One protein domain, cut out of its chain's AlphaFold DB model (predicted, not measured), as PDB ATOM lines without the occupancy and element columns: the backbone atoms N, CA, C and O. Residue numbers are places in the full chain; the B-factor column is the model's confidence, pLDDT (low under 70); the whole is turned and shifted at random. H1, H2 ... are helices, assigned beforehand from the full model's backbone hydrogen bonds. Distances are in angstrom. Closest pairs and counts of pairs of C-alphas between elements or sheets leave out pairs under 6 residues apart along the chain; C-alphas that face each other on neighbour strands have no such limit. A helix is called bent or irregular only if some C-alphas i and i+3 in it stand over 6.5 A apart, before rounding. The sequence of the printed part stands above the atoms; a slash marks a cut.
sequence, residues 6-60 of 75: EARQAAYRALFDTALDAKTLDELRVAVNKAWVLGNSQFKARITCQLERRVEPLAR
ATOM      1  N   GLU A   6     369.237 414.921 412.943       93.12
ATOM      2  CA  GLU A   6     368.001 414.325 413.466       93.12
ATOM      3  C   GLU A   6     366.998 415.406 413.881       93.12
ATOM      4  O   GLU A   6     365.830 415.353 413.491       93.12
ATOM      5  N   ALA A   7     367.461 416.436 414.600       92.25
ATOM      6  CA  ALA A   7     366.622 417.549 415.034       92.25
ATOM      7  C   ALA A   7     366.053 418.335 413.842       92.25
ATOM      8  O   ALA A   7     364.888 418.740 413.847       92.25
ATOM      9  N   ARG A   8     366.844 418.516 412.778       93.44
ATOM     10  CA  ARG A   8     366.388 419.157 411.538       93.44
ATOM     11  C   ARG A   8     365.340 418.319 410.811       93.44
ATOM     12  O   ARG A   8     364.339 418.871 410.362       93.44
ATOM     13  N   GLN A   9     365.541 417.005 410.712       93.88
ATOM     14  CA  GLN A   9     364.572 416.103 410.085       93.88
ATOM     15  C   GLN A   9     363.255 416.037 410.866       93.88
ATOM     16  O   GLN A   9     362.188 415.971 410.257       93.88
ATOM     17  N   ALA A  10     363.316 416.035 412.200       92.38
ATOM     18  CA  ALA A  10     362.132 416.076 413.051       92.38
ATOM     19  C   ALA A  10     361.362 417.391 412.860       92.38
ATOM     20  O   ALA A  10     360.163 417.366 412.589       92.38
ATOM     21  N   ALA A  11     362.064 418.529 412.889       91.50
ATOM     22  CA  ALA A  11     361.465 419.842 412.657       91.50
ATOM     23  C   ALA A  11     360.838 419.966 411.259       91.50
ATOM     24  O   ALA A  11     359.740 420.496 411.131       91.50
ATOM     25  N   TYR A  12     361.499 419.453 410.214       90.94
ATOM     26  CA  TYR A  12     360.959 419.484 408.852       90.94
ATOM     27  C   TYR A  12     359.677 418.655 408.724       90.94
ATOM     28  O   TYR A  12     358.717 419.118 408.120       90.94
ATOM     29  N   ARG A  13     359.631 417.460 409.329       91.00
ATOM     30  CA  ARG A  13     358.421 416.621 409.353       91.00
ATOM     31  C   ARG A  13     357.267 417.292 410.097       91.00
ATOM     32  O   ARG A  13     356.145 417.252 409.607       91.00
ATOM     33  N   ALA A  14     357.555 417.960 411.212       91.25
ATOM     34  CA  ALA A  14     356.547 418.676 411.992       91.25
ATOM     35  C   ALA A  14     355.851 419.809 411.208       91.25
ATOM     36  O   ALA A  14     354.702 420.120 411.495       91.25
ATOM     37  N   LEU A  15     356.489 420.389 410.178       87.44
ATOM     38  CA  LEU A  15     355.857 421.405 409.319       87.44
ATOM     39  C   LEU A  15     354.672 420.869 408.500       87.44
ATOM     40  O   LEU A  15     353.866 421.659 408.017       87.44
ATOM     41  N   PHE A  16     354.579 419.550 408.326       86.12
ATOM     42  CA  PHE A  16     353.518 418.897 407.555       86.12
ATOM     43  C   PHE A  16     352.433 418.263 408.429       86.12
ATOM     44  O   PHE A  16     351.496 417.683 407.887       86.12
ATOM     45  N   ASP A  17     352.540 418.370 409.757       88.06
ATOM     46  CA  ASP A  17     351.531 417.840 410.683       88.06
ATOM     47  C   ASP A  17     350.199 418.607 410.564       88.06
ATOM     48  O   ASP A  17     349.111 418.064 410.745       88.06
ATOM     49  N   THR A  18     350.276 419.878 410.159       85.44
ATOM     50  CA  THR A  18     349.115 420.710 409.842       85.44
ATOM     51  C   THR A  18     348.832 420.709 408.345       85.44
ATOM     52  O   THR A  18     349.673 421.124 407.543       85.44
ATOM     53  N   ALA A  19     347.618 420.314 407.961       83.56
ATOM     54  CA  ALA A  19     347.173 420.442 406.580       83.56
ATOM     55  C   ALA A  19     347.034 421.923 406.184       83.56
ATOM     56  O   ALA A  19     346.516 422.740 406.946       83.56
ATOM     57  N   LEU A  20     347.468 422.256 404.966       86.25
ATOM     58  CA  LEU A  20     347.182 423.558 404.369       86.25
ATOM     59  C   LEU A  20     345.684 423.677 404.074       86.25
ATOM     60  O   LEU A  20     345.046 422.713 403.647       86.25
ATOM     61  N   ASP A  21     345.145 424.882 404.241       90.00
ATOM     62  CA  ASP A  21     343.797 425.204 403.783       90.00
ATOM     63  C   ASP A  21     343.657 424.928 402.271       90.00
ATOM     64  O   ASP A  21     344.570 425.172 401.474       90.00
ATOM     65  N   ALA A  22     342.488 424.420 401.874       90.50
ATOM     66  CA  ALA A  22     342.199 424.043 400.496       90.50
ATOM     67  C   ALA A  22     342.346 425.222 399.522       90.50
ATOM     68  O   ALA A  22     342.831 425.030 398.406       90.50
ATOM     69  N   LYS A  23     341.975 426.437 399.943       90.81
ATOM     70  CA  LYS A  23     342.109 427.640 399.115       90.81
ATOM     71  C   LYS A  23     343.579 427.988 398.882       90.81
ATOM     72  O   LYS A  23     343.983 428.202 397.743       90.81
ATOM     73  N   THR A  24     344.391 427.966 399.930       90.31
ATOM     74  CA  THR A  24     345.839 428.197 399.868       90.31
ATOM     75  C   THR A  24     346.519 427.175 398.957       90.31
ATOM     76  O   THR A  24     347.376 427.522 398.144       90.31
ATOM     77  N   LEU A  25     346.108 425.907 399.043       91.81
ATOM     78  CA  LEU A  25     346.628 424.849 398.183       91.81
ATOM     79  C   LEU A  25     346.244 425.050 396.707       91.81
ATOM     80  O   LEU A  25     347.061 424.787 395.823       91.81
ATOM     81  N   ASP A  26     345.027 425.517 396.426       91.50
ATOM     82  CA  ASP A  26     344.599 425.835 395.060       91.50
ATOM     83  C   ASP A  26     345.367 427.035 394.487       91.50
ATOM     84  O   ASP A  26     345.898 426.956 393.377       91.50
ATOM     85  N   GLU A  27     345.542 428.100 395.275       91.31
ATOM     86  CA  GLU A  27     346.354 429.261 394.896       91.31
ATOM     87  C   GLU A  27     347.798 428.857 394.558       91.31
ATOM     88  O   GLU A  27     348.331 429.272 393.524       91.31
ATOM     89  N   LEU A  28     348.408 427.986 395.371       92.25
ATOM     90  CA  LEU A  28     349.730 427.411 395.108       92.25
ATOM     91  C   LEU A  28     349.763 426.627 393.793       92.25
ATOM     92  O   LEU A  28     350.633 426.866 392.955       92.25
ATOM     93  N   ARG A  29     348.809 425.713 393.576       93.50
ATOM     94  CA  ARG A  29     348.731 424.904 392.347       93.50
ATOM     95  C   ARG A  29     348.592 425.777 391.109       93.50
ATOM     96  O   ARG A  29     349.268 425.548 390.108       93.50
ATOM     97  N   VAL A  30     347.720 426.777 391.172       91.00
ATOM     98  CA  VAL A  30     347.473 427.709 390.076       91.00
ATOM     99  C   VAL A  30     348.719 428.546 389.780       91.00
ATOM    100  O   VAL A  30     349.079 428.679 388.609       91.00
ATOM    101  N   ALA A  31     349.388 429.066 390.812       92.44
ATOM    102  CA  ALA A  31     350.607 429.854 390.667       92.44
ATOM    103  C   ALA A  31     351.751 429.036 390.054       92.44
ATOM    104  O   ALA A  31     352.321 429.432 389.038       92.44
ATOM    105  N   VAL A  32     352.030 427.855 390.612       90.75
ATOM    106  CA  VAL A  32     353.139 426.993 390.184       90.75
ATOM    107  C   VAL A  32     352.922 426.467 388.766       90.75
ATOM    108  O   VAL A  32     353.780 426.654 387.906       90.75
ATOM    109  N   ASN A  33     351.757 425.880 388.476       92.06
ATOM    110  CA  ASN A  33     351.517 425.230 387.182       92.06
ATOM    111  C   ASN A  33     351.443 426.215 386.010       92.06
ATOM    112  O   ASN A  33     351.644 425.825 384.862       92.06
ATOM    113  N   LYS A  34     351.121 427.485 386.274       88.38
ATOM    114  CA  LYS A  34     350.971 428.518 385.238       88.38
ATOM    115  C   LYS A  34     352.081 429.568 385.284       88.38
ATOM    116  O   LYS A  34     351.993 430.567 384.572       88.38
ATOM    117  N   ALA A  35     353.106 429.342 386.112       88.50
ATOM    118  CA  ALA A  35     354.208 430.268 386.365       88.50
ATOM    119  C   ALA A  35     353.742 431.696 386.729       88.50
ATOM    120  O   ALA A  35     354.382 432.689 386.354       88.50
ATOM    121  N   TRP A  36     352.613 431.795 387.440       92.44
ATOM    122  CA  TRP A  36     352.085 433.039 388.001       92.44
ATOM    123  C   TRP A  36     352.675 433.298 389.382       92.44
ATOM    124  O   TRP A  36     353.153 432.391 390.062       92.44
ATOM    125  N   VAL A  37     352.641 434.557 389.806       91.25
ATOM    126  CA  VAL A  37     353.203 434.955 391.098       91.25
ATOM    127  C   VAL A  37     352.167 434.762 392.204       91.25
ATOM    128  O   VAL A  37     351.039 435.256 392.117       91.25
ATOM    129  N   LEU A  38     352.568 434.058 393.262       92.00
ATOM    130  CA  LEU A  38     351.819 433.953 394.512       92.00
ATOM    131  C   LEU A  38     352.072 435.196 395.379       92.00
ATOM    132  O   LEU A  38     353.194 435.696 395.432       92.00
ATOM    133  N   GLY A  39     351.046 435.694 396.069       89.00
ATOM    134  CA  GLY A  39     351.160 436.835 396.982       89.00
ATOM    135  C   GLY A  39     349.979 437.796 396.886       89.00
ATOM    136  O   GLY A  39     348.984 437.513 396.224       89.00
ATOM    137  N   ASN A  40     350.088 438.949 397.545       89.62
ATOM    138  CA  ASN A  40     349.079 440.008 397.474       89.62
ATOM    139  C   ASN A  40     349.255 440.892 396.221       89.62
ATOM    140  O   ASN A  40     350.271 440.824 395.528       89.62
ATOM    141  N   SER A  41     348.274 441.751 395.943       88.44
ATOM    142  CA  SER A  41     348.285 442.636 394.769       88.44
ATOM    143  C   SER A  41     349.498 443.572 394.724       88.44
ATOM    144  O   SER A  41     350.077 443.768 393.658       88.44
ATOM    145  N   GLN A  42     349.937 444.104 395.870       91.31
ATOM    146  CA  GLN A  42     351.110 444.984 395.941       91.31
ATOM    147  C   GLN A  42     352.395 444.253 395.536       91.31
ATOM    148  O   GLN A  42     353.200 444.774 394.765       91.31
ATOM    149  N   PHE A  43     352.581 443.028 396.027       92.12
ATOM    150  CA  PHE A  43     353.726 442.194 395.685       92.12
ATOM    151  C   PHE A  43     353.728 441.856 394.193       92.12
ATOM    152  O   PHE A  43     354.739 442.034 393.516       92.12
ATOM    153  N   LYS A  44     352.577 441.458 393.646       91.00
ATOM    154  CA  LYS A  44     352.447 441.128 392.222       91.00
ATOM    155  C   LYS A  44     352.682 442.333 391.313       91.00
ATOM    156  O   LYS A  44     353.349 442.188 390.288       91.00
ATOM    157  N   ALA A  45     352.231 443.527 391.702       89.19
ATOM    158  CA  ALA A  45     352.523 444.763 390.976       89.19
ATOM    159  C   ALA A  45     354.033 445.052 390.928       89.19
ATOM    160  O   ALA A  45     354.577 445.327 389.859       89.19
ATOM    161  N   ARG A  46     354.733 444.899 392.062       93.00
ATOM    162  CA  ARG A  46     356.195 445.065 392.129       93.00
ATOM    163  C   ARG A  46     356.931 444.065 391.237       93.00
ATOM    164  O   ARG A  46     357.811 444.464 390.485       93.00
ATOM    165  N   ILE A  47     356.549 442.787 391.280       92.00
ATOM    166  CA  ILE A  47     357.189 441.752 390.455       92.00
ATOM    167  C   ILE A  47     356.888 441.951 388.962       92.00
ATOM    168  O   ILE A  47     357.770 441.744 388.137       92.00
ATOM    169  N   THR A  48     355.682 442.401 388.606       90.75
ATOM    170  CA  THR A  48     355.339 442.768 387.218       90.75
ATOM    171  C   THR A  48     356.258 443.870 386.700       90.75
ATOM    172  O   THR A  48     356.789 443.751 385.601       90.75
ATOM    173  N   CYS A  49     356.483 444.910 387.510       90.25
ATOM    174  CA  CYS A  49     357.390 446.005 387.169       90.25
ATOM    175  C   CYS A  49     358.838 445.523 387.014       90.25
ATOM    176  O   CYS A  49     359.529 445.964 386.106       90.25
ATOM    177  N   GLN A  50     359.297 444.620 387.883       92.00
ATOM    178  CA  GLN A  50     360.680 444.136 387.864       92.00
ATOM    179  C   GLN A  50     360.967 443.158 386.719       92.00
ATOM    180  O   GLN A  50     362.075 443.136 386.197       92.00
ATOM    181  N   LEU A  51     359.997 442.314 386.363       89.31
ATOM    182  CA  LEU A  51     360.160 441.306 385.314       89.31
ATOM    183  C   LEU A  51     359.753 441.811 383.927       89.31
ATOM    184  O   LEU A  51     359.868 441.046 382.973       89.31
ATOM    185  N   GLU A  52     359.191 443.022 383.835       89.56
ATOM    186  CA  GLU A  52     358.596 443.601 382.617       89.56
ATOM    187  C   GLU A  52     357.627 442.643 381.902       89.56
ATOM    188  O   GLU A  52     357.385 442.706 380.697       89.56
ATOM    189  N   ARG A  53     357.044 441.721 382.671       87.00
ATOM    190  CA  ARG A  53     356.159 440.671 382.187       87.00
ATOM    191  C   ARG A  53     354.943 440.602 383.073       87.00
ATOM    192  O   ARG A  53     354.983 440.872 384.270       87.00
ATOM    193  N   ARG A  54     353.864 440.109 382.494       84.75
ATOM    194  CA  ARG A  54     352.637 439.872 383.231       84.75
ATOM    195  C   ARG A  54     352.748 438.653 384.145       84.75
ATOM    196  O   ARG A  54     353.189 437.590 383.716       84.75
ATOM    197  N   VAL A  55     352.287 438.807 385.385       87.81
ATOM    198  CA  VAL A  55     352.411 437.783 386.437       87.81
ATOM    199  C   VAL A  55     351.079 437.193 386.907       87.81
ATOM    200  O   VAL A  55     351.074 436.323 387.775       87.81
ATOM    201  N   GLU A  56     349.964 437.644 386.322       86.12
ATOM    202  CA  GLU A  56     348.598 437.224 386.663       86.12
ATOM    203  C   GLU A  56     347.694 437.047 385.433       86.12
ATOM    204  O   GLU A  56     347.877 437.718 384.406       86.12
ATOM    205  N   PRO A  57     346.670 436.177 385.508       84.75
ATOM    206  CA  PRO A  57     345.648 436.074 384.476       84.75
ATOM    207  C   PRO A  57     344.830 437.368 384.355       84.75
ATOM    208  O   PRO A  57     344.717 438.159 385.279       84.75
ATOM    209  N   LEU A  58     344.261 437.574 383.172       84.06
ATOM    210  CA  LEU A  58     343.291 438.624 382.899       84.06
ATOM    211  C   LEU A  58     341.953 438.023 383.288       84.06
ATOM    212  O   LEU A  58     341.775 436.801 383.180       84.06
ATOM    213  N   ALA A  59     341.009 438.880 383.652       79.81
ATOM    214  CA  ALA A  59     339.614 438.485 383.643       79.81
ATOM    215  C   ALA A  59     339.306 437.841 382.278       79.81
ATOM    216  O   ALA A  59     339.570 438.424 381.223       79.81
ATOM    217  N   ARG A  60     338.856 436.586 382.302       76.38
ATOM    218  CA  ARG A  60     338.436 435.867 381.099       76.38
ATOM    219  C   ARG A  60     336.940 436.062 380.928       76.38
ATOM    220  O   ARG A  60     336.189 435.904 381.886       76.38
TER     221      ARG A  60
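AT A GLANCE: This is residues 6 to 60 of the 75 residues of an uncharacterized protein of Deefgea sp. CFH1-16 (UniProt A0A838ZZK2). Three separate helices are strung along an open chain, and no two of them touch. Residues 6 to 23, with H1 and the link after it, stick out as an arm at one end of the length, while at the other end the rest of H2 from residue 24 on, H3, the link between them and the tail of residues 52 to 60 make the body, in which H2 and H3 run much the same way and the tail folds back from the end of H3. The printed part has 55 residues, with three named helices in the order H1, H2, H3 and no named strand, and its class is all helix. The whole is only just extended, close to loose, with a radius of gyration of the C-alphas of 15.4 A, and the C-alphas span 44 by 24 by 19 A.

HOW THE PARTS SIT: Start at the first printed residue, where H1 takes up residues 6 to 14. A short link of 7 residues leads from it to H2, residues 22 to 33, and the two helices are apart, with no C-alpha of the one within 8 A of the other. Another short link of 7 residues leads on to H3, residues 41 to 51, and H2 and H3 are apart by the same test. H1 and H3 are apart as well. Look at the backbone O and N atoms inside H1, H2 and H3: in each of these helices every O i to N i+4 pair is within hydrogen-bond range.

IN THESE COORDINATES: Find C-alpha 6 of Glu 6 at (368.001, 414.325, 413.466); from there H1 runs 12.3 A to the C-alpha of Ala 14. Go on to C-alpha 22 of Ala 22 at (342.199, 424.043, 400.496), where H2 begins; with 12 residues it is the longest helix, and it measures 16.3 A to the C-alpha of Asn 33. H3 begins at Ser 41 and runs 15.2 A to C-alpha 51 of Leu 51 at (360.160, 441.306, 385.314). None of the three helices is bent or irregular.

THE WHOLE: The outline is elongated, and the two C-alphas farthest apart are those of Glu 6 and Arg 60, the first and last printed residues, at 48.8 A. Residues 6 to 23, of which 6 to 14 belong to H1, stand free. The body without them has 37 residues, spans 26 by 20 by 16 A and has a radius of gyration of 9.8 A. The printed part has no cut, and neither link between helices is long. In the B-factor column you will find a mean pLDDT of 89.6 over the printed part of this model, and no printed residue is under 70.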